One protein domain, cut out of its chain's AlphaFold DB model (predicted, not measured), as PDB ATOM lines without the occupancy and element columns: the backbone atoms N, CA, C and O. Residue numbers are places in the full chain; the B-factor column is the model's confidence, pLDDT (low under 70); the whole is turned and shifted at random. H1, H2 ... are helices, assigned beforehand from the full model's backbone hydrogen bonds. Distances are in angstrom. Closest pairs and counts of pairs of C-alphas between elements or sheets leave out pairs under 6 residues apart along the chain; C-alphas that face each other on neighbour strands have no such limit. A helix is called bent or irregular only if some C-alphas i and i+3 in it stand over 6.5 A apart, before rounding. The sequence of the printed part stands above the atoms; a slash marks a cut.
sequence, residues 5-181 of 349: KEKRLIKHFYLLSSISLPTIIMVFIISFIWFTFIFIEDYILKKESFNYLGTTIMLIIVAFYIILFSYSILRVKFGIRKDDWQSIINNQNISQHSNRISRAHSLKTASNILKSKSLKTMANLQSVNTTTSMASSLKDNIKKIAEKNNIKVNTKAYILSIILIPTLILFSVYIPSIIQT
ATOM      1  N   LYS A   5     120.919 129.928 180.578       85.75
ATOM      2  CA  LYS A   5     121.064 130.344 179.172       85.75
ATOM      3  C   LYS A   5     119.877 131.201 178.717       85.75
ATOM      4  O   LYS A   5     120.085 132.272 178.147       85.75
ATOM      5  N   GLU A   6     118.657 130.792 179.055       84.50
ATOM      6  CA  GLU A   6     117.420 131.505 178.715       84.50
ATOM      7  C   GLU A   6     117.336 132.862 179.435       84.50
ATOM      8  O   GLU A   6     117.039 133.887 178.816       84.50
ATOM      9  N   LYS A   7     117.705 132.918 180.726       85.50
ATOM     10  CA  LYS A   7     117.777 134.184 181.485       85.50
ATOM     11  C   LYS A   7     118.754 135.181 180.860       85.50
ATOM     12  O   LYS A   7     118.458 136.376 180.774       85.50
ATOM     13  N   ARG A   8     119.919 134.703 180.404       87.44
ATOM     14  CA  ARG A   8     120.923 135.529 179.715       87.44
ATOM     15  C   ARG A   8     120.401 136.039 178.370       87.44
ATOM     16  O   ARG A   8     120.626 137.207 178.054       87.44
ATOM     17  N   LEU A   9     119.682 135.207 177.617       87.44
ATOM     18  CA  LEU A   9     119.064 135.590 176.345       87.44
ATOM     19  C   LEU A   9     118.016 136.699 176.536       87.44
ATOM     20  O   LEU A   9     118.086 137.727 175.860       87.44
ATOM     21  N   ILE A  10     117.111 136.545 177.513       86.38
ATOM     22  CA  ILE A  10     116.095 137.558 177.855       86.38
ATOM     23  C   ILE A  10     116.757 138.874 178.274       86.38
ATOM     24  O   ILE A  10     116.392 139.935 177.765       86.38
ATOM     25  N   LYS A  11     117.771 138.824 179.151       89.00
ATOM     26  CA  LYS A  11     118.509 140.019 179.591       89.00
ATOM     27  C   LYS A  11     119.176 140.745 178.419       89.00
ATOM     28  O   LYS A  11     119.112 141.971 178.350       89.00
ATOM     29  N   HIS A  12     119.777 139.996 177.494       90.12
ATOM     30  CA  HIS A  12     120.442 140.542 176.310       90.12
ATOM     31  C   HIS A  12     119.457 141.225 175.355       90.12
ATOM     32  O   HIS A  12     119.668 142.377 174.975       90.12
ATOM     33  N   PHE A  13     118.348 140.566 175.007       89.44
ATOM     34  CA  PHE A  13     117.325 141.166 174.142       89.44
ATOM     35  C   PHE A  13     116.622 142.350 174.801       89.44
ATOM     36  O   PHE A  13     116.341 143.337 174.121       89.44
ATOM     37  N   TYR A  14     116.398 142.305 176.116       89.44
ATOM     38  CA  TYR A  14     115.814 143.435 176.832       89.44
ATOM     39  C   TYR A  14     116.741 144.655 176.827       89.44
ATOM     40  O   TYR A  14     116.269 145.774 176.621       89.44
ATOM     41  N   LEU A  15     118.055 144.452 176.985       90.12
ATOM     42  CA  LEU A  15     119.051 145.519 176.876       90.12
ATOM     43  C   LEU A  15     119.058 146.133 175.466       90.12
ATOM     44  O   LEU A  15     118.850 147.338 175.339       90.12
ATOM     45  N   LEU A  16     119.228 145.313 174.417       89.06
ATOM     46  CA  LEU A  16     119.264 145.779 173.020       89.06
ATOM     47  C   LEU A  16     117.983 146.527 172.634       89.06
ATOM     48  O   LEU A  16     118.027 147.623 172.078       89.06
ATOM     49  N   SER A  17     116.822 145.966 172.973       87.81
ATOM     50  CA  SER A  17     115.547 146.609 172.665       87.81
ATOM     51  C   SER A  17     115.363 147.916 173.442       87.81
ATOM     52  O   SER A  17     114.731 148.840 172.931       87.81
ATOM     53  N   SER A  18     115.933 148.027 174.646       89.62
ATOM     54  CA  SER A  18     115.838 149.234 175.473       89.62
ATOM     55  C   SER A  18     116.704 150.391 174.985       89.62
ATOM     56  O   SER A  18     116.292 151.533 175.178       89.62
ATOM     57  N   ILE A  19     117.854 150.119 174.358       91.56
ATOM     58  CA  ILE A  19     118.742 151.163 173.818       91.56
ATOM     59  C   ILE A  19     118.329 151.627 172.416       91.56
ATOM     60  O   ILE A  19     118.559 152.782 172.085       91.56
ATOM     61  N   SER A  20     117.661 150.774 171.627       89.06
ATOM     62  CA  SER A  20     117.315 151.063 170.224       89.06
ATOM     63  C   SER A  20     116.599 152.408 170.020       89.06
ATOM     64  O   SER A  20     117.042 153.232 169.222       89.06
ATOM     65  N   LEU A  21     115.521 152.665 170.766       88.44
ATOM     66  CA  LEU A  21     114.742 153.894 170.630       88.44
ATOM     67  C   LEU A  21     115.537 155.153 171.047       88.44
ATOM     68  O   LEU A  21     115.582 156.091 170.254       88.44
ATOM     69  N   PRO A  22     116.207 155.197 172.218       91.25
ATOM     70  CA  PRO A  22     117.122 156.290 172.547       91.25
ATOM     71  C   PRO A  22     118.163 156.571 171.458       91.25
ATOM     72  O   PRO A  22     118.392 157.725 171.118       91.25
ATOM     73  N   THR A  23     118.759 155.531 170.872       92.25
ATOM     74  CA  THR A  23     119.796 155.678 169.846       92.25
ATOM     75  C   THR A  23     119.290 156.387 168.588       92.25
ATOM     76  O   THR A  23     119.947 157.309 168.111       92.25
ATOM     77  N   ILE A  24     118.119 156.009 168.060       91.69
ATOM     78  CA  ILE A  24     117.573 156.674 166.865       91.69
ATOM     79  C   ILE A  24     117.118 158.107 167.164       91.69
ATOM     80  O   ILE A  24     117.286 158.984 166.325       91.69
ATOM     81  N   ILE A  25     116.606 158.372 168.370       91.50
ATOM     82  CA  ILE A  25     116.277 159.736 168.813       91.50
ATOM     83  C   ILE A  25     117.547 160.599 168.857       91.50
ATOM     84  O   ILE A  25     117.539 161.736 168.387       91.50
ATOM     85  N   MET A  26     118.654 160.047 169.359       94.88
ATOM     86  CA  MET A  26     119.922 160.768 169.465       94.88
ATOM     87  C   MET A  26     120.526 161.168 168.119       94.88
ATOM     88  O   MET A  26     121.208 162.185 168.070       94.88
ATOM     89  N   VAL A  27     120.245 160.448 167.026       94.69
ATOM     90  CA  VAL A  27     120.651 160.878 165.673       94.69
ATOM     91  C   VAL A  27     120.124 162.283 165.372       94.69
ATOM     92  O   VAL A  27     120.875 163.144 164.917       94.69
ATOM     93  N   PHE A  28     118.853 162.540 165.686       94.75
ATOM     94  CA  PHE A  28     118.231 163.845 165.462       94.75
ATOM     95  C   PHE A  28     118.731 164.896 166.452       94.75
ATOM     96  O   PHE A  28     119.043 166.010 166.044       94.75
ATOM     97  N   ILE A  29     118.855 164.536 167.735       96.06
ATOM     98  CA  ILE A  29     119.325 165.465 168.774       96.06
ATOM     99  C   ILE A  29     120.761 165.923 168.489       96.06
ATOM    100  O   ILE A  29     121.020 167.122 168.508       96.06
ATOM    101  N   ILE A  30     121.681 165.006 168.172       95.56
ATOM    102  CA  ILE A  30     123.068 165.359 167.827       95.56
ATOM    103  C   ILE A  30     123.126 166.222 166.572       95.56
ATOM    104  O   ILE A  30     123.855 167.209 166.559       95.56
ATOM    105  N   SER A  31     122.337 165.892 165.548       95.31
ATOM    106  CA  SER A  31     122.288 166.698 164.324       95.31
ATOM    107  C   SER A  31     121.805 168.124 164.610       95.31
ATOM    108  O   SER A  31     122.360 169.082 164.081       95.31
ATOM    109  N   PHE A  32     120.812 168.281 165.489       96.25
ATOM    110  CA  PHE A  32     120.305 169.590 165.900       96.25
ATOM    111  C   PHE A  32     121.322 170.383 166.738       96.25
ATOM    112  O   PHE A  32     121.526 171.577 166.511       96.25
ATOM    113  N   ILE A  33     121.997 169.721 167.679       96.12
ATOM    114  CA  ILE A  33     123.071 170.323 168.483       96.12
ATOM    115  C   ILE A  33     124.206 170.816 167.580       96.12
ATOM    116  O   ILE A  33     124.644 171.955 167.702       96.12
ATOM    117  N   TRP A  34     124.654 169.979 166.644       95.19
ATOM    118  CA  TRP A  34     125.680 170.338 165.667       95.19
ATOM    119  C   TRP A  34     125.260 171.521 164.794       95.19
ATOM    120  O   TRP A  34     126.033 172.461 164.629       95.19
ATOM    121  N   PHE A  35     124.017 171.518 164.306       95.19
ATOM    122  CA  PHE A  35     123.474 172.641 163.547       95.19
ATOM    123  C   PHE A  35     123.500 173.941 164.363       95.19
ATOM    124  O   PHE A  35     123.850 174.992 163.838       95.19
ATOM    125  N   THR A  36     123.202 173.863 165.664       95.31
ATOM    126  CA  THR A  36     123.292 175.017 166.569       95.31
ATOM    127  C   THR A  36     124.729 175.523 166.694       95.31
ATOM    128  O   THR A  36     124.947 176.731 166.687       95.31
ATOM    129  N   PHE A  37     125.722 174.632 166.764       94.56
ATOM    130  CA  PHE A  37     127.125 175.049 166.801       94.56
ATOM    131  C   PHE A  37     127.581 175.721 165.513       94.56
ATOM    132  O   PHE A  37     128.209 176.770 165.590       94.56
ATOM    133  N   ILE A  38     127.224 175.172 164.354       91.62
ATOM    134  CA  ILE A  38     127.522 175.805 163.062       91.62
ATOM    135  C   ILE A  38     126.855 177.167 162.970       91.62
ATOM    136  O   ILE A  38     127.483 178.131 162.559       91.62
ATOM    137  N   PHE A  39     125.602 177.282 163.408       91.62
ATOM    138  CA  PHE A  39     124.931 178.572 163.437       91.62
ATOM    139  C   PHE A  39     125.687 179.590 164.309       91.62
ATOM    140  O   PHE A  39     125.847 180.743 163.916       91.62
ATOM    141  N   ILE A  40     126.193 179.178 165.475       91.69
ATOM    142  CA  ILE A  40     127.014 180.053 166.319       91.69
ATOM    143  C   ILE A  40     128.325 180.421 165.613       91.69
ATOM    144  O   ILE A  40     128.660 181.600 165.566       91.69
ATOM    145  N   GLU A  41     129.063 179.454 165.070       89.44
ATOM    146  CA  GLU A  41     130.359 179.710 164.428       89.44
ATOM    147  C   GLU A  41     130.219 180.573 163.164       89.44
ATOM    148  O   GLU A  41     130.914 181.577 163.041       89.44
ATOM    149  N   ASP A  42     129.289 180.248 162.271       85.75
ATOM    150  CA  ASP A  42     129.193 180.872 160.948       85.75
ATOM    151  C   ASP A  42     128.362 182.161 160.969       85.75
ATOM    152  O   ASP A  42     128.707 183.140 160.313       85.75
ATOM    153  N   TYR A  43     127.253 182.196 161.716       85.06
ATOM    154  CA  TYR A  43     126.347 183.351 161.695       85.06
ATOM    155  C   TYR A  43     126.660 184.360 162.800       85.06
ATOM    156  O   TYR A  43     126.699 185.566 162.547       85.06
ATOM    157  N   ILE A  44     126.872 183.881 164.031       86.12
ATOM    158  CA  ILE A  44     127.132 184.764 165.178       86.12
ATOM    159  C   ILE A  44     128.600 185.189 165.196       86.12
ATOM    160  O   ILE A  44     128.889 186.377 165.332       86.12
ATOM    161  N   LEU A  45     129.513 184.227 165.051       85.75
ATOM    162  CA  LEU A  45     130.955 184.453 165.105       85.75
ATOM    163  C   LEU A  45     131.600 184.594 163.725       85.75
ATOM    164  O   LEU A  45     132.784 184.883 163.672       85.75
ATOM    165  N   LYS A  46     130.864 184.455 162.617       80.31
ATOM    166  CA  LYS A  46     131.364 184.779 161.266       80.31
ATOM    167  C   LYS A  46     132.717 184.126 160.951       80.31
ATOM    168  O   LYS A  46     133.599 184.751 160.372       80.31
ATOM    169  N   LYS A  47     132.891 182.876 161.382       81.81
ATOM    170  CA  LYS A  47     134.129 182.123 161.194       81.81
ATOM    171  C   LYS A  47     134.429 181.972 159.699       81.81
ATOM    172  O   LYS A  47     133.596 181.468 158.953       81.81
ATOM    173  N   GLU A  48     135.631 182.359 159.277       72.25
ATOM    174  CA  GLU A  48     136.047 182.316 157.863       72.25
ATOM    175  C   GLU A  48     136.151 180.879 157.326       72.25
ATOM    176  O   GLU A  48     135.854 180.607 156.164       72.25
ATOM    177  N   SER A  49     136.550 179.931 158.181       79.44
ATOM    178  CA  SER A  49     136.765 178.537 157.797       79.44
ATOM    179  C   SER A  49     135.767 177.589 158.454       79.44
ATOM    180  O   SER A  49     135.607 177.582 159.679       79.44
ATOM    181  N   PHE A  50     135.203 176.688 157.655       83.06
ATOM    182  CA  PHE A  50     134.323 175.635 158.141       83.06
ATOM    183  C   PHE A  50     135.020 174.690 159.137       83.06
ATOM    184  O   PHE A  50     136.154 174.249 158.928       83.06
ATOM    185  N   ASN A  51     134.326 174.311 160.214       86.88
ATOM    186  CA  ASN A  51     134.844 173.379 161.218       86.88
ATOM    187  C   ASN A  51     134.767 171.914 160.740       86.88
ATOM    188  O   ASN A  51     133.865 171.145 161.102       86.88
ATOM    189  N   TYR A  52     135.740 171.517 159.915       89.19
ATOM    190  CA  TYR A  52     135.827 170.173 159.333       89.19
ATOM    191  C   TYR A  52     135.960 169.064 160.380       89.19
ATOM    192  O   TYR A  52     135.331 168.007 160.253       89.19
ATOM    193  N   LEU A  53     136.759 169.299 161.421       90.94
ATOM    194  CA  LEU A  53     137.018 168.314 162.468       90.94
ATOM    195  C   LEU A  53     135.756 168.054 163.303       90.94
ATOM    196  O   LEU A  53     135.365 166.896 163.471       90.94
ATOM    197  N   GLY A  54     135.061 169.111 163.737       92.19
ATOM    198  CA  GLY A  54     133.777 168.999 164.436       92.19
ATOM    199  C   GLY A  54     132.709 168.285 163.611       92.19
ATOM    200  O   GLY A  54     132.024 167.389 164.115       92.19
ATOM    201  N   THR A  55     132.627 168.600 162.321       94.06
ATOM    202  CA  THR A  55     131.648 167.982 161.418       94.06
ATOM    203  C   THR A  55     131.946 166.509 161.167       94.06
ATOM    204  O   THR A  55     131.038 165.679 161.195       94.06
ATOM    205  N   THR A  56     133.217 166.146 160.996       95.38
ATOM    206  CA  THR A  56     133.623 164.746 160.817       95.38
ATOM    207  C   THR A  56     133.293 163.918 162.058       95.38
ATOM    208  O   THR A  56     132.741 162.823 161.946       95.38
ATOM    209  N   ILE A  57     133.553 164.456 163.253       95.75
ATOM    210  CA  ILE A  57     133.211 163.796 164.519       95.75
ATOM    211  C   ILE A  57     131.696 163.627 164.663       95.75
ATOM    212  O   ILE A  57     131.242 162.543 165.038       95.75
ATOM    213  N   MET A  58     130.902 164.641 164.304       96.00
ATOM    214  CA  MET A  58     129.442 164.520 164.276       96.00
ATOM    215  C   MET A  58     128.989 163.378 163.358       96.00
ATOM    216  O   MET A  58     128.203 162.528 163.784       96.00
ATOM    217  N   LEU A  59     129.517 163.305 162.132       96.81
ATOM    218  CA  LEU A  59     129.157 162.259 161.171       96.81
ATOM    219  C   LEU A  59     129.508 160.858 161.688       96.81
ATOM    220  O   LEU A  59     128.705 159.933 161.546       96.81
ATOM    221  N   ILE A  60     130.661 160.703 162.348       97.62
ATOM    222  CA  ILE A  60     131.059 159.446 162.999       97.62
ATOM    223  C   ILE A  60     130.061 159.067 164.103       97.62
ATOM    224  O   ILE A  60     129.638 157.910 164.175       97.62
ATOM    225  N   ILE A  61     129.643 160.022 164.938       97.50
ATOM    226  CA  ILE A  61     128.659 159.792 166.008       97.50
ATOM    227  C   ILE A  61     127.299 159.379 165.427       97.50
ATOM    228  O   ILE A  61     126.680 158.423 165.905       97.50
ATOM    229  N   VAL A  62     126.837 160.056 164.373       97.06
ATOM    230  CA  VAL A  62     125.582 159.717 163.687       97.06
ATOM    231  C   VAL A  62     125.654 158.317 163.078       97.06
ATOM    232  O   VAL A  62     124.744 157.512 163.290       97.06
ATOM    233  N   ALA A  63     126.747 157.986 162.388       96.81
ATOM    234  CA  ALA A  63     126.961 156.655 161.828       96.81
ATOM    235  C   ALA A  63     126.969 155.577 162.924       96.81
ATOM    236  O   ALA A  63     126.288 154.556 162.793       96.81
ATOM    237  N   PHE A  64     127.662 155.830 164.039       96.75
ATOM    238  CA  PHE A  64     127.664 154.955 165.211       96.75
ATOM    239  C   PHE A  64     126.243 154.685 165.723       96.75
ATOM    240  O   PHE A  64     125.876 153.527 165.941       96.75
ATOM    241  N   TYR A  65     125.410 155.720 165.856       95.94
ATOM    242  CA  TYR A  65     124.025 155.551 166.291       95.94
ATOM    243  C   TYR A  65     123.161 154.796 165.277       95.94
ATOM    244  O   TYR A  65     122.403 153.907 165.671       95.94
ATOM    245  N   ILE A  66     123.296 155.064 163.979       94.69
ATOM    246  CA  ILE A  66     122.551 154.329 162.943       94.69
ATOM    247  C   ILE A  66     122.913 152.838 162.969       94.69
ATOM    248  O   ILE A  66     122.019 151.982 162.931       94.69
ATOM    249  N   ILE A  67     124.205 152.514 163.088       95.12
ATOM    250  CA  ILE A  67     124.693 151.132 163.185       95.12
ATOM    251  C   ILE A  67     124.156 150.472 164.458       95.12
ATOM    252  O   ILE A  67     123.605 149.370 164.394       95.12
ATOM    253  N   LEU A  68     124.254 151.146 165.605       93.69
ATOM    254  CA  LEU A  68     123.808 150.614 166.890       93.69
ATOM    255  C   LEU A  68     122.288 150.381 166.923       93.69
ATOM    256  O   LEU A  68     121.833 149.349 167.427       93.69
ATOM    257  N   PHE A  69     121.504 151.293 166.346       91.88
ATOM    258  CA  PHE A  69     120.057 151.144 166.195       91.88
ATOM    259  C   PHE A  69     119.706 149.949 165.304       91.88
ATOM    260  O   PHE A  69     118.951 149.064 165.722       91.88
ATOM    261  N   SER A  70     120.301 149.897 164.109       89.75
ATOM    262  CA  SER A  70     120.071 148.835 163.124       89.75
ATOM    263  C   SER A  70     120.431 147.471 163.703       89.75
ATOM    264  O   SER A  70     119.642 146.525 163.641       89.75
ATOM    265  N   TYR A  71     121.584 147.378 164.361       92.44
ATOM    266  CA  TYR A  71     122.017 146.173 165.050       92.44
ATOM    267  C   TYR A  71     121.034 145.750 166.146       92.44
ATOM    268  O   TYR A  71     120.634 144.585 166.212       92.44
ATOM    269  N   SER A  72     120.610 146.699 166.984       89.50
ATOM    270  CA  SER A  72     119.715 146.431 168.110       89.50
ATOM    271  C   SER A  72     118.367 145.887 167.650       89.50
ATOM    272  O   SER A  72     117.901 144.870 168.168       89.50
ATOM    273  N   ILE A  73     117.757 146.516 166.641       84.94
ATOM    274  CA  ILE A  73     116.432 146.123 166.160       84.94
ATOM    275  C   ILE A  73     116.473 144.824 165.349       84.94
ATOM    276  O   ILE A  73     115.629 143.949 165.559       84.94
ATOM    277  N   LEU A  74     117.469 144.647 164.473       86.00
ATOM    278  CA  LEU A  74     117.594 143.444 163.648       86.00
ATOM    279  C   LEU A  74     117.901 142.223 164.512       86.00
ATOM    280  O   LEU A  74     117.243 141.190 164.371       86.00
ATOM    281  N   ARG A  75     118.844 142.340 165.455       87.31
ATOM    282  CA  ARG A  75     119.226 141.219 166.321       87.31
ATOM    283  C   ARG A  75     118.070 140.764 167.210       87.31
ATOM    284  O   ARG A  75     117.883 139.561 167.367       87.31
ATOM    285  N   VAL A  76     117.269 141.694 167.731       85.25
ATOM    286  CA  VAL A  76     116.056 141.369 168.499       85.25
ATOM    287  C   VAL A  76     114.986 140.744 167.599       85.25
ATOM    288  O   VAL A  76     114.454 139.683 167.923       85.25
ATOM    289  N   LYS A  77     114.708 141.337 166.431       80.50
ATOM    290  CA  LYS A  77     113.682 140.855 165.489       80.50
ATOM    291  C   LYS A  77     113.957 139.438 164.986       80.50
ATOM    292  O   LYS A  77     113.040 138.621 164.947       80.50
ATOM    293  N   PHE A  78     115.195 139.146 164.590       82.81
ATOM    294  CA  PHE A  78     115.579 137.805 164.148       82.81
ATOM    295  C   PHE A  78     115.764 136.845 165.322       82.81
ATOM    296  O   PHE A  78     115.395 135.681 165.212       82.81
ATOM    297  N   GLY A  79     116.276 137.325 166.457       79.81
ATOM    298  CA  GLY A  79     116.466 136.521 167.662       79.81
ATOM    299  C   GLY A  79     115.162 135.961 168.225       79.81
ATOM    300  O   GLY A  79     115.105 134.785 168.566       79.81
ATOM    301  N   ILE A  80     114.095 136.761 168.225       78.88
ATOM    302  CA  ILE A  80     112.759 136.345 168.678       78.88
ATOM    303  C   ILE A  80     112.144 135.258 167.781       78.88
ATOM    304  O   ILE A  80     111.270 134.515 168.217       78.88
ATOM    305  N   ARG A  81     112.583 135.139 166.524       77.00
ATOM    306  CA  ARG A  81     112.092 134.114 165.590       77.00
ATOM    307  C   ARG A  81     112.806 132.770 165.729       77.00
ATOM    308  O   ARG A  81     112.365 131.821 165.098       77.00
ATOM    309  N   LYS A  82     113.896 132.699 166.495       83.50
ATOM    310  CA  LYS A  82     114.644 131.456 166.696       83.50
ATOM    311  C   LYS A  82     113.904 130.513 167.637       83.50
ATOM    312  O   LYS A  82     113.198 130.967 168.540       83.50
ATOM    313  N   ASP A  83     114.151 129.222 167.454       80.06
ATOM    314  CA  ASP A  83     113.529 128.148 168.233       80.06
ATOM    315  C   ASP A  83     113.770 128.321 169.737       80.06
ATOM    316  O   ASP A  83     112.827 128.203 170.513       80.06
ATOM    317  N   ASP A  84     114.973 128.752 170.133       79.25
ATOM    318  CA  ASP A  84     115.332 129.061 171.528       79.25
ATOM    319  C   ASP A  84     114.414 130.100 172.191       79.25
ATOM    320  O   ASP A  84     114.227 130.092 173.402       79.25
ATOM    321  N   TRP A  85     113.870 131.050 171.424       81.00
ATOM    322  CA  TRP A  85     112.952 132.056 171.961       81.00
ATOM    323  C   TRP A  85     111.496 131.590 171.897       81.00
ATOM    324  O   TRP A  85     110.704 131.890 172.794       81.00
ATOM    325  N   GLN A  86     111.133 130.849 170.849       79.81
ATOM    326  CA  GLN A  86     109.794 130.268 170.730       79.81
ATOM    327  C   GLN A  86     109.547 129.206 171.807       79.81
ATOM    328  O   GLN A  86     108.446 129.152 172.350       79.81
ATOM    329  N   SER A  87     110.566 128.433 172.193       76.69
ATOM    330  CA  SER A  87     110.487 127.468 173.296       76.69
ATOM    331  C   SER A  87     110.198 128.154 174.635       76.69
ATOM    332  O   SER A  87     109.286 127.735 175.344       76.69
ATOM    333  N   ILE A  88     110.875 129.270 174.938       78.00
ATOM    334  CA  ILE A  88     110.624 130.083 176.144       78.00
ATOM    335  C   ILE A  88     109.170 130.577 176.179       78.00
ATOM    336  O   ILE A  88     108.540 130.572 177.235       78.00
ATOM    337  N   ILE A  89     108.619 131.004 175.038       75.88
ATOM    338  CA  ILE A  89     107.239 131.509 174.956       75.88
ATOM    339  C   ILE A  89     106.214 130.380 175.093       75.88
ATOM    340  O   ILE A  89     105.272 130.510 175.883       75.88
ATOM    341  N   ASN A  90     106.401 129.285 174.352       72.56
ATOM    342  CA  ASN A  90     105.494 128.137 174.343       72.56
ATOM    343  C   ASN A  90     105.439 127.465 175.719       72.56
ATOM    344  O   ASN A  90     104.354 127.194 176.223       72.56
ATOM    345  N   ASN A  91     106.587 127.318 176.389       69.12
ATOM    346  CA  ASN A  91     106.661 126.765 177.744       69.12
ATOM    347  C   ASN A  91     105.986 127.652 178.806       69.12
ATOM    348  O   ASN A  91     105.768 127.209 179.932       69.12
ATOM    349  N   GLN A  92     105.670 128.910 178.483       65.00
ATOM    350  CA  GLN A  92     105.105 129.873 179.428       65.00
ATOM    351  C   GLN A  92     103.657 130.287 179.110       65.00
ATOM    352  O   GLN A  92     103.142 131.166 179.813       65.00
ATOM    353  N   ASN A  93     102.999 129.687 178.103       60.59
ATOM    354  CA  ASN A  93     101.639 130.036 177.644       60.59
ATOM    355  C   ASN A  93     101.430 131.556 177.460       60.59
ATOM    356  O   ASN A  93     100.391 132.114 177.814       60.59
ATOM    357  N   ILE A  94     102.444 132.267 176.953       60.19
ATOM    358  CA  ILE A  94     102.367 133.720 176.746       60.19
ATOM    359  C   ILE A  94     101.830 133.982 175.338       60.19
ATOM    360  O   ILE A  94     102.469 133.628 174.350       60.19
ATOM    361  N   SER A  95     100.674 134.637 175.224       53.19
ATOM    362  CA  SER A  95     100.112 135.004 173.923       53.19
ATOM    363  C   SER A  95     100.983 136.062 173.223       53.19
ATOM    364  O   SER A  95     101.137 137.194 173.687       53.19
ATOM    365  N   GLN A  96     101.560 135.711 172.067       49.91
ATOM    366  CA  GLN A  96     102.227 136.677 171.187       49.91
ATOM    367  C   GLN A  96     101.175 137.540 170.482       49.91
ATOM    368  O   GLN A  96     100.701 137.215 169.394       49.91
ATOM    369  N   HIS A  97     100.826 138.686 171.062       47.03
ATOM    370  CA  HIS A  97      99.929 139.638 170.400       47.03
ATOM    371  C   HIS A  97     100.608 140.429 169.250       47.03
ATOM    372  O   HIS A  97      99.978 141.254 168.596       47.03
ATOM    373  N   SER A  98     101.891 140.174 168.954       46.38
ATOM    374  CA  SER A  98     102.711 140.980 168.034       46.38
ATOM    375  C   SER A  98     102.656 140.575 166.554       46.38
ATOM    376  O   SER A  98     102.847 141.430 165.690       46.38
ATOM    377  N   ASN A  99     102.360 139.313 166.216       42.84
ATOM    378  CA  ASN A  99     102.461 138.844 164.822       42.84
ATOM    379  C   ASN A  99     101.226 139.149 163.950       42.84
ATOM    380  O   ASN A  99     101.345 139.212 162.724       42.84
ATOM    381  N   ARG A 100     100.043 139.373 164.543       39.41
ATOM    382  CA  ARG A 100      98.804 139.661 163.785       39.41
ATOM    383  C   ARG A 100      98.559 141.154 163.543       39.41
ATOM    384  O   ARG A 100      98.094 141.518 162.467       39.41
ATOM    385  N   ILE A 101      98.954 142.022 164.476       43.72
ATOM    386  CA  ILE A 101      98.779 143.481 164.355       43.72
ATOM    387  C   ILE A 101      99.732 144.069 163.297       43.72
ATOM    388  O   ILE A 101      99.338 144.949 162.534       43.72
ATOM    389  N   SER A 102     100.945 143.516 163.160       44.44
ATOM    390  CA  SER A 102     101.946 143.963 162.179       44.44
ATOM    391  C   SER A 102     101.510 143.762 160.720       44.44
ATOM    392  O   SER A 102     101.720 144.664 159.914       44.44
ATOM    393  N   ARG A 103     100.861 142.636 160.379       41.22
ATOM    394  CA  ARG A 103     100.378 142.362 159.008       41.22
ATOM    395  C   ARG A 103      99.125 143.162 158.644       41.22
ATOM    396  O   ARG A 103      98.997 143.612 157.509       41.22
ATOM    397  N   ALA A 104      98.215 143.366 159.598       41.03
ATOM    398  CA  ALA A 104      96.977 144.109 159.363       41.03
ATOM    399  C   ALA A 104      97.222 145.626 159.229       41.03
ATOM    400  O   ALA A 104      96.653 146.265 158.344       41.03
ATOM    401  N   HIS A 105      98.121 146.200 160.040       43.59
ATOM    402  CA  HIS A 105      98.497 147.612 159.912       43.59
ATOM    403  C   HIS A 105      99.380 147.890 158.691       43.59
ATOM    404  O   HIS A 105      99.194 148.925 158.052       43.59
ATOM    405  N   SER A 106     100.282 146.980 158.296       45.03
ATOM    406  CA  SER A 106     101.100 147.175 157.088       45.03
ATOM    407  C   SER A 106     100.257 147.160 155.806       45.03
ATOM    408  O   SER A 106     100.478 147.994 154.931       45.03
ATOM    409  N   LEU A 107      99.246 146.281 155.707       42.50
ATOM    410  CA  LEU A 107      98.343 146.235 154.545       42.50
ATOM    411  C   LEU A 107      97.399 147.444 154.476       42.50
ATOM    412  O   LEU A 107      97.183 148.004 153.401       42.50
ATOM    413  N   LYS A 108      96.845 147.871 155.618       45.66
ATOM    414  CA  LYS A 108      95.912 149.007 155.669       45.66
ATOM    415  C   LYS A 108      96.610 150.329 155.325       45.66
ATOM    416  O   LYS A 108      96.022 151.189 154.677       45.66
ATOM    417  N   THR A 109      97.883 150.456 155.691       47.97
ATOM    418  CA  THR A 109      98.702 151.632 155.365       47.97
ATOM    419  C   THR A 109      99.154 151.624 153.899       47.97
ATOM    420  O   THR A 109      99.057 152.657 153.248       47.97
ATOM    421  N   ALA A 110      99.524 150.469 153.327       42.03
ATOM    422  CA  ALA A 110      99.844 150.347 151.896       42.03
ATOM    423  C   ALA A 110      98.661 150.731 150.979       42.03
ATOM    424  O   ALA A 110      98.847 151.412 149.973       42.03
ATOM    425  N   SER A 111      97.434 150.367 151.372       42.69
ATOM    426  CA  SER A 111      96.196 150.758 150.677       42.69
ATOM    427  C   SER A 111      95.927 152.271 150.727       42.69
ATOM    428  O   SER A 111      95.462 152.854 149.749       42.69
ATOM    429  N   ASN A 112      96.268 152.930 151.839       47.88
ATOM    430  CA  ASN A 112      96.114 154.381 151.987       47.88
ATOM    431  C   ASN A 112      97.231 155.177 151.283       47.88
ATOM    432  O   ASN A 112      96.965 156.274 150.800       47.88
ATOM    433  N   ILE A 113      98.443 154.620 151.168       45.28
ATOM    434  CA  ILE A 113      99.577 155.211 150.426       45.28
ATOM    435  C   ILE A 113      99.306 155.238 148.917       45.28
ATOM    436  O   ILE A 113      99.620 156.224 148.259       45.28
ATOM    437  N   LEU A 114      98.657 154.206 148.368       52.00
ATOM    438  CA  LEU A 114      98.228 154.203 146.963       52.00
ATOM    439  C   LEU A 114      97.183 155.290 146.647       52.00
ATOM    440  O   LEU A 114      96.952 155.592 145.479       52.00
ATOM    441  N   LYS A 115      96.550 155.880 147.671       54.28
ATOM    442  CA  LYS A 115      95.472 156.865 147.522       54.28
ATOM    443  C   LYS A 115      95.901 158.320 147.745       54.28
ATOM    444  O   LYS A 115      95.123 159.204 147.397       54.28
ATOM    445  N   SER A 116      97.088 158.610 148.293       48.91
ATOM    446  CA  SER A 116      97.523 159.994 148.554       48.91
ATOM    447  C   SER A 116      98.607 160.475 147.577       48.91
ATOM    448  O   SER A 116      99.637 159.843 147.367       48.91
ATOM    449  N   LYS A 117      98.371 161.644 146.964       45.72
ATOM    450  CA  LYS A 117      99.161 162.220 145.856       45.72
ATOM    451  C   LYS A 117     100.453 162.950 146.293       45.72
ATOM    452  O   LYS A 117     101.089 163.594 145.466       45.72
ATOM    453  N   SER A 118     100.869 162.856 147.561       54.66
ATOM    454  CA  SER A 118     102.066 163.514 148.130       54.66
ATOM    455  C   SER A 118     103.115 162.489 148.600       54.66
ATOM    456  O   SER A 118     103.412 162.317 149.782       54.66
ATOM    457  N   LEU A 119     103.680 161.764 147.633       46.97
ATOM    458  CA  LEU A 119     104.369 160.484 147.841       46.97
ATOM    459  C   LEU A 119     105.740 160.523 148.546       46.97
ATOM    460  O   LEU A 119     106.142 159.502 149.089       46.97
ATOM    461  N   LYS A 120     106.482 161.641 148.572       49.22
ATOM    462  CA  LYS A 120     107.876 161.631 149.082       49.22
ATOM    463  C   LYS A 120     108.008 161.997 150.563       49.22
ATOM    464  O   LYS A 120     108.636 161.264 151.324       49.22
ATOM    465  N   THR A 121     107.383 163.083 151.008       40.56
ATOM    466  CA  THR A 121     107.514 163.560 152.397       40.56
ATOM    467  C   THR A 121     106.715 162.694 153.377       40.56
ATOM    468  O   THR A 121     107.167 162.425 154.491       40.56
ATOM    469  N   MET A 122     105.557 162.179 152.947       38.47
ATOM    470  CA  MET A 122     104.683 161.350 153.784       38.47
ATOM    471  C   MET A 122     105.183 159.903 153.929       38.47
ATOM    472  O   MET A 122     105.005 159.301 154.987       38.47
ATOM    473  N   ALA A 123     105.881 159.369 152.919       40.94
ATOM    474  CA  ALA A 123     106.509 158.049 152.980       40.94
ATOM    475  C   ALA A 123     107.659 157.999 154.002       40.94
ATOM    476  O   ALA A 123     107.739 157.063 154.801       40.94
ATOM    477  N   ASN A 124     108.498 159.042 154.049       46.09
ATOM    478  CA  ASN A 124     109.610 159.118 155.000       46.09
ATOM    479  C   ASN A 124     109.110 159.243 156.450       46.09
ATOM    480  O   ASN A 124     109.553 158.483 157.311       46.09
ATOM    481  N   LEU A 125     108.112 160.095 156.711       36.75
ATOM    482  CA  LEU A 125     107.494 160.237 158.039       36.75
ATOM    483  C   LEU A 125     106.777 158.955 158.512       36.75
ATOM    484  O   LEU A 125     106.868 158.588 159.685       36.75
ATOM    485  N   GLN A 126     106.105 158.222 157.616       42.28
ATOM    486  CA  GLN A 126     105.451 156.954 157.972       42.28
ATOM    487  C   GLN A 126     106.446 155.799 158.187       42.28
ATOM    488  O   GLN A 126     106.218 154.957 159.060       42.28
ATOM    489  N   SER A 127     107.569 155.758 157.461       51.47
ATOM    490  CA  SER A 127     108.619 154.740 157.656       51.47
ATOM    491  C   SER A 127     109.305 154.849 159.031       51.47
ATOM    492  O   SER A 127     109.541 153.842 159.706       51.47
ATOM    493  N   VAL A 128     109.536 156.077 159.508       52.19
ATOM    494  CA  VAL A 128     110.109 156.334 160.837       52.19
ATOM    495  C   VAL A 128     109.120 155.928 161.931       52.19
ATOM    496  O   VAL A 128     109.497 155.195 162.846       52.19
ATOM    497  N   ASN A 129     107.841 156.296 161.795       55.75
ATOM    498  CA  ASN A 129     106.786 155.940 162.756       55.75
ATOM    499  C   ASN A 129     106.514 154.428 162.831       55.75
ATOM    500  O   ASN A 129     106.245 153.885 163.905       55.75
ATOM    501  N   THR A 130     106.599 153.714 161.707       60.31
ATOM    502  CA  THR A 130     106.440 152.249 161.681       60.31
ATOM    503  C   THR A 130     107.635 151.528 162.307       60.31
ATOM    504  O   THR A 130     107.454 150.522 162.993       60.31
ATOM    505  N   THR A 131     108.849 152.061 162.157       58.97
ATOM    506  CA  THR A 131     110.054 151.454 162.746       58.97
ATOM    507  C   THR A 131     110.142 151.698 164.258       58.97
ATOM    508  O   THR A 131     110.475 150.779 165.011       58.97
ATOM    509  N   THR A 132     109.781 152.892 164.743       63.47
ATOM    510  CA  THR A 132     109.750 153.209 166.185       63.47
ATOM    511  C   THR A 132     108.627 152.485 166.925       63.47
ATOM    512  O   THR A 132     108.875 151.934 167.998       63.47
ATOM    513  N   SER A 133     107.426 152.396 166.345       69.75
ATOM    514  CA  SER A 133     106.319 151.601 166.911       69.75
ATOM    515  C   SER A 133     106.615 150.094 166.925       69.75
ATOM    516  O   SER A 133     106.210 149.364 167.837       69.75
ATOM    517  N   MET A 134     107.388 149.602 165.952       73.00
ATOM    518  CA  MET A 134     107.897 148.232 165.975       73.00
ATOM    519  C   MET A 134     108.934 148.027 167.092       73.00
ATOM    520  O   MET A 134     108.875 147.028 167.809       73.00
ATOM    521  N   ALA A 135     109.868 148.963 167.274       72.94
ATOM    522  CA  ALA A 135     110.873 148.883 168.334       72.94
ATOM    523  C   ALA A 135     110.243 148.922 169.740       72.94
ATOM    524  O   ALA A 135     110.637 148.143 170.612       72.94
ATOM    525  N   SER A 136     109.242 149.783 169.955       74.62
ATOM    526  CA  SER A 136     108.530 149.881 171.236       74.62
ATOM    527  C   SER A 136     107.727 148.616 171.542       74.62
ATOM    528  O   SER A 136     107.869 148.048 172.623       74.62
ATOM    529  N   SER A 137     106.977 148.097 170.569       76.81
ATOM    530  CA  SER A 137     106.208 146.860 170.752       76.81
ATOM    531  C   SER A 137     107.097 145.635 170.999       76.81
ATOM    532  O   SER A 137     106.757 144.783 171.824       76.81
ATOM    533  N   LEU A 138     108.261 145.534 170.345       79.12
ATOM    534  CA  LEU A 138     109.254 144.495 170.648       79.12
ATOM    535  C   LEU A 138     109.759 144.612 172.090       79.12
ATOM    536  O   LEU A 138     109.769 143.615 172.816       79.12
ATOM    537  N   LYS A 139     110.108 145.828 172.522       84.00
ATOM    538  CA  LYS A 139     110.578 146.100 173.883       84.00
ATOM    539  C   LYS A 139     109.546 145.699 174.927       84.00
ATOM    540  O   LYS A 139     109.905 145.011 175.878       84.00
ATOM    541  N   ASP A 140     108.288 146.089 174.747       84.00
ATOM    542  CA  ASP A 140     107.224 145.824 175.718       84.00
ATOM    543  C   ASP A 140     106.950 144.326 175.878       84.00
ATOM    544  O   ASP A 140     106.751 143.843 176.993       84.00
ATOM    545  N   ASN A 141     107.012 143.563 174.785       82.00
ATOM    546  CA  ASN A 141     106.860 142.110 174.845       82.00
ATOM    547  C   ASN A 141     108.015 141.444 175.602       82.00
ATOM    548  O   ASN A 141     107.781 140.606 176.472       82.00
ATOM    549  N   ILE A 142     109.258 141.844 175.321       85.00
ATOM    550  CA  ILE A 142     110.434 141.322 176.035       85.00
ATOM    551  C   ILE A 142     110.399 141.739 177.509       85.00
ATOM    552  O   ILE A 142     110.737 140.940 178.380       85.00
ATOM    553  N   LYS A 143     109.959 142.969 177.798       86.88
ATOM    554  CA  LYS A 143     109.804 143.493 179.157       86.88
ATOM    555  C   LYS A 143     108.835 142.641 179.969       86.88
ATOM    556  O   LYS A 143     109.203 142.192 181.049       86.88
ATOM    557  N   LYS A 144     107.651 142.345 179.424       85.19
ATOM    558  CA  LYS A 144     106.654 141.475 180.072       85.19
ATOM    559  C   LYS A 144     107.220 140.088 180.380       85.19
ATOM    560  O   LYS A 144     106.978 139.550 181.456       85.19
ATOM    561  N   ILE A 145     108.005 139.522 179.459       84.94
ATOM    562  CA  ILE A 145     108.683 138.234 179.668       84.94
ATOM    563  C   ILE A 145     109.741 138.353 180.776       84.94
ATOM    564  O   ILE A 145     109.810 137.486 181.642       84.94
ATOM    565  N   ALA A 146     110.539 139.421 180.803       86.50
ATOM    566  CA  ALA A 146     111.529 139.645 181.857       86.50
ATOM    567  C   ALA A 146     110.879 139.821 183.243       86.50
ATOM    568  O   ALA A 146     111.338 139.212 184.210       86.50
ATOM    569  N   GLU A 147     109.792 140.593 183.329       87.06
ATOM    570  CA  GLU A 147     109.035 140.854 184.562       87.06
ATOM    571  C   GLU A 147     108.370 139.587 185.103       87.06
ATOM    572  O   GLU A 147     108.563 139.259 186.272       87.06
ATOM    573  N   LYS A 148     107.690 138.809 184.247       85.56
ATOM    574  CA  LYS A 148     107.083 137.517 184.627       85.56
ATOM    575  C   LYS A 148     108.106 136.545 185.227       85.56
ATOM    576  O   LYS A 148     107.759 135.701 186.047       85.56
ATOM    577  N   ASN A 149     109.367 136.669 184.822       83.62
ATOM    578  CA  ASN A 149     110.457 135.798 185.238       83.62
ATOM    579  C   ASN A 149     111.391 136.430 186.291       83.62
ATOM    580  O   ASN A 149     112.459 135.877 186.563       83.62
ATOM    581  N   ASN A 150     111.011 137.570 186.890       85.56
ATOM    582  CA  ASN A 150     111.786 138.299 187.906       85.56
ATOM    583  C   ASN A 150     113.229 138.656 187.475       85.56
ATOM    584  O   ASN A 150     114.140 138.758 188.303       85.56
ATOM    585  N   ILE A 151     113.463 138.865 186.175       87.44
ATOM    586  CA  ILE A 151     114.782 139.215 185.632       87.44
ATOM    587  C   ILE A 151     114.973 140.732 185.711       87.44
ATOM    588  O   ILE A 151     114.439 141.491 184.903       87.44
ATOM    589  N   LYS A 152     115.792 141.189 186.665       84.12
ATOM    590  CA  LYS A 152     116.184 142.602 186.774       84.12
ATOM    591  C   LYS A 152     117.295 142.942 185.778       84.12
ATOM    592  O   LYS A 152     118.340 142.291 185.736       84.12
ATOM    593  N   VAL A 153     117.102 144.014 185.011       83.56
ATOM    594  CA  VAL A 153     118.104 144.542 184.076       83.56
ATOM    595  C   VAL A 153     118.238 146.045 184.281       83.56
ATOM    596  O   VAL A 153     117.271 146.787 184.128       83.56
ATOM    597  N   ASN A 154     119.445 146.501 184.614       85.69
ATOM    598  CA  ASN A 154     119.742 147.924 184.707       85.69
ATOM    599  C   ASN A 154     120.021 148.480 183.306       85.69
ATOM    600  O   ASN A 154     121.138 148.385 182.810       85.69
ATOM    601  N   THR A 155     118.997 149.029 182.659       88.00
ATOM    602  CA  THR A 155     119.111 149.651 181.330       88.00
ATOM    603  C   THR A 155     119.467 151.134 181.404       88.00
ATOM    604  O   THR A 155     120.046 151.666 180.462       88.00
ATOM    605  N   LYS A 156     119.169 151.797 182.531       90.62
ATOM    606  CA  LYS A 156     119.345 153.246 182.708       90.62
ATOM    607  C   LYS A 156     120.800 153.676 182.536       90.62
ATOM    608  O   LYS A 156     121.055 154.610 181.790       90.62
ATOM    609  N   ALA A 157     121.733 152.966 183.173       89.62
ATOM    610  CA  ALA A 157     123.158 153.289 183.088       89.62
ATOM    611  C   ALA A 157     123.678 153.211 181.642       89.62
ATOM    612  O   ALA A 157     124.313 154.143 181.172       89.62
ATOM    613  N   TYR A 158     123.324 152.154 180.904       89.06
ATOM    614  CA  TYR A 158     123.737 151.984 179.506       89.06
ATOM    615  C   TYR A 158     123.159 153.059 178.586       89.06
ATOM    616  O   TYR A 158     123.880 153.600 177.751       89.06
ATOM    617  N   ILE A 159     121.869 153.379 178.742       92.88
ATOM    618  CA  ILE A 159     121.224 154.450 177.973       92.88
ATOM    619  C   ILE A 159     121.923 155.782 178.259       92.88
ATOM    620  O   ILE A 159     122.267 156.498 177.323       92.88
ATOM    621  N   LEU A 160     122.184 156.082 179.534       94.44
ATOM    622  CA  LEU A 160     122.867 157.307 179.932       94.44
ATOM    623  C   LEU A 160     124.269 157.397 179.318       94.44
ATOM    624  O   LEU A 160     124.605 158.431 178.754       94.44
ATOM    625  N   SER A 161     125.058 156.322 179.351       93.06
ATOM    626  CA  SER A 161     126.396 156.300 178.745       93.06
ATOM    627  C   SER A 161     126.360 156.511 177.227       93.06
ATOM    628  O   SER A 161     127.148 157.295 176.705       93.06
ATOM    629  N   ILE A 162     125.429 155.853 176.524       93.69
ATOM    630  CA  ILE A 162     125.260 155.970 175.063       93.69
ATOM    631  C   ILE A 162     124.866 157.394 174.650       93.69
ATOM    632  O   ILE A 162     125.202 157.819 173.547       93.69
ATOM    633  N   ILE A 163     124.160 158.127 175.509       94.75
ATOM    634  CA  ILE A 163     123.775 159.522 175.268       94.75
ATOM    635  C   ILE A 163     124.926 160.467 175.626       94.75
ATOM    636  O   ILE A 163     125.315 161.316 174.825       94.75
ATOM    637  N   LEU A 164     125.474 160.322 176.832       96.56
ATOM    638  CA  LEU A 164     126.380 161.301 177.416       96.56
ATOM    639  C   LEU A 164     127.753 161.290 176.744       96.56
ATOM    640  O   LEU A 164     128.272 162.355 176.431       96.56
ATOM    641  N   ILE A 165     128.326 160.108 176.486       96.25
ATOM    642  CA  ILE A 165     129.693 159.999 175.956       96.25
ATOM    643  C   ILE A 165     129.809 160.669 174.575       96.25
ATOM    644  O   ILE A 165     130.654 161.551 174.434       96.25
ATOM    645  N   PRO A 166     128.967 160.355 173.567       95.75
ATOM    646  CA  PRO A 166     129.085 160.994 172.255       95.75
ATOM    647  C   PRO A 166     128.782 162.495 172.290       95.75
ATOM    648  O   PRO A 166     129.440 163.269 171.603       95.75
ATOM    649  N   THR A 167     127.837 162.921 173.136       95.88
ATOM    650  CA  THR A 167     127.524 164.348 173.312       95.88
ATOM    651  C   THR A 167     128.719 165.113 173.885       95.88
ATOM    652  O   THR A 167     129.077 166.169 173.368       95.88
ATOM    653  N   LEU A 168     129.385 164.565 174.909       97.00
ATOM    654  CA  LEU A 168     130.588 165.166 175.491       97.00
ATOM    655  C   LEU A 168     131.744 165.225 174.490       97.00
ATOM    656  O   LEU A 168     132.449 166.230 174.451       97.00
ATOM    657  N   ILE A 169     131.915 164.192 173.661       96.69
ATOM    658  CA  ILE A 169     132.926 164.194 172.594       96.69
ATOM    659  C   ILE A 169     132.661 165.346 171.620       96.69
ATOM    660  O   ILE A 169     133.568 166.127 171.344       96.69
ATOM    661  N   LEU A 170     131.419 165.512 171.156       95.88
ATOM    662  CA  LEU A 170     131.061 166.620 170.269       95.88
ATOM    663  C   LEU A 170     131.341 167.988 170.921       95.88
ATOM    664  O   LEU A 170     131.929 168.869 170.296       95.88
ATOM    665  N   PHE A 171     130.974 168.152 172.192       96.38
ATOM    666  CA  PHE A 171     131.202 169.391 172.944       96.38
ATOM    667  C   PHE A 171     132.685 169.696 173.145       96.38
ATOM    668  O   PHE A 171     133.085 170.849 173.016       96.38
ATOM    669  N   SER A 172     133.506 168.674 173.404       95.12
ATOM    670  CA  SER A 172     134.952 168.834 173.595       95.12
ATOM    671  C   SER A 172     135.672 169.409 172.376       95.12
ATOM    672  O   SER A 172     136.766 169.941 172.508       95.12
ATOM    673  N   VAL A 173     135.045 169.338 171.203       94.31
ATOM    674  CA  VAL A 173     135.584 169.849 169.942       94.31
ATOM    675  C   VAL A 173     135.022 171.231 169.628       94.31
ATOM    676  O   VAL A 173     135.771 172.150 169.304       94.31
ATOM    677  N   TYR A 174     133.701 171.395 169.739       94.12
ATOM    678  CA  TYR A 174     133.040 172.643 169.356       94.12
ATOM    679  C   TYR A 174     133.238 173.767 170.369       94.12
ATOM    680  O   TYR A 174     133.451 174.905 169.964       94.12
ATOM    681  N   ILE A 175     133.215 173.477 171.673       94.44
ATOM    682  CA  ILE A 175     133.353 174.527 172.692       94.44
ATOM    683  C   ILE A 175     134.716 175.234 172.579       94.44
ATOM    684  O   ILE A 175     134.716 176.464 172.499       94.44
ATOM    685  N   PRO A 176     135.865 174.529 172.507       93.56
ATOM    686  CA  PRO A 176     137.150 175.200 172.324       93.56
ATOM    687  C   PRO A 176     137.235 175.987 171.016       93.56
ATOM    688  O   PRO A 176     137.714 177.115 171.027       93.56
ATOM    689  N   SER A 177     136.718 175.431 169.915       91.38
ATOM    690  CA  SER A 177     136.691 176.103 168.608       91.38
ATOM    691  C   SER A 177     135.915 177.426 168.653       91.38
ATOM    692  O   SER A 177     136.398 178.443 168.157       91.38
ATOM    693  N   ILE A 178     134.755 177.446 169.313       93.25
ATOM    694  CA  ILE A 178     133.936 178.652 169.501       93.25
ATOM    695  C   ILE A 178     134.679 179.696 170.341       93.25
ATOM    696  O   ILE A 178     134.703 180.872 169.982       93.25
ATOM    697  N   ILE A 179     135.302 179.278 171.448       93.19
ATOM    698  CA  ILE A 179     136.071 180.179 172.320       93.19
ATOM    699  C   ILE A 179     137.249 180.791 171.556       93.19
ATOM    700  O   ILE A 179     137.475 181.997 171.643       93.19
ATOM    701  N   GLN A 180     137.977 179.970 170.800       91.69
ATOM    702  CA  GLN A 180     139.108 180.418 169.999       91.69
ATOM    703  C   GLN A 180     138.668 181.404 168.914       91.69
ATOM    704  O   GLN A 180     139.222 182.495 168.839       91.69
ATOM    705  N   THR A 181     137.621 181.068 168.155       89.88
ATOM    706  CA  THR A 181     137.081 181.938 167.095       89.88
ATOM    707  C   THR A 181     136.651 183.289 167.663       89.88
ATOM    708  O   THR A 181     136.971 184.335 167.110       89.88
TER     709      THR A 181
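What this domain is: This is residues 5 to 181 of the 349 residues of an uncharacterized protein of Erysipelotrichaceae bacterium (UniProt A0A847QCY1). Three long helical pieces, H1b, H2 and H6, run side by side as a bundle, up and down, each against the one before it. From them a hairpin of H4 and H5 slants away, H5 packing on H1a, and residues 114 to 121 at its turn stick out. The printed part has 177 residues with six named helices, H1 to H6 in order, and no named strand: all helix. It is loose and flat, radius of gyration of the C-alphas 20.7 A, spanning 65 by 46 by 19 A.

Where its parts are: H1, residues 5 to 44, begins at C-alpha 5 (121.064, 130.344, 179.172). Assigned as one helix by its hydrogen bonds, it is bent, C-alphas 18 and 21 being 6.8 A apart: H1a is residues 5 to 18, 19.9 A, H1b residues 21 to 44, 33.7 A. H2 is residues 52 to 79, 39.7 A; H3 83 to 90; H4 98 to 113, 22.9 A; H5 121 to 148, 41.4 A. H6, residues 156 to 181, 37.2 A, has a kink of 27 degrees near residue 170 and ends at C-alpha 181 (137.081, 181.938, 167.095).

How they stand to each other: H1b and H2, a hairpin, touch at Val 27 and Val 62, closest C-alphas 5.4 A, opposite ways at a shallow tilt of 11 degrees. H6 touches H1b, closest C-alphas Glu 41 and Ile 178, 6.3 A. H5 touches H1a with residues 135 to 146 alone, closest C-alphas Ser 17 and Lys 139, 5.1 A. H4 and H5 only just touch, with 3 pairs of C-alphas within 8 A, closest Ser 98 and Ser 137, 7.4 A. H3 is close to H1a but not clearly touching, closest C-alphas Glu 6 and Ile 88, 7.4 A. In H1a, H2 and H5 every O i to N i+4 pair is within hydrogen-bond range; H1b has 19 of 20, H3 3 of 4, H4 10 of 12, H6 19 of 22.

The domain as a whole: The C-alphas farthest apart, Glu 48 and Asn 91, are 65.9 A apart. The printed part has no cut and no long link. Mean pLDDT of the printed part is 79.2, under 70 at residues 91 to 133.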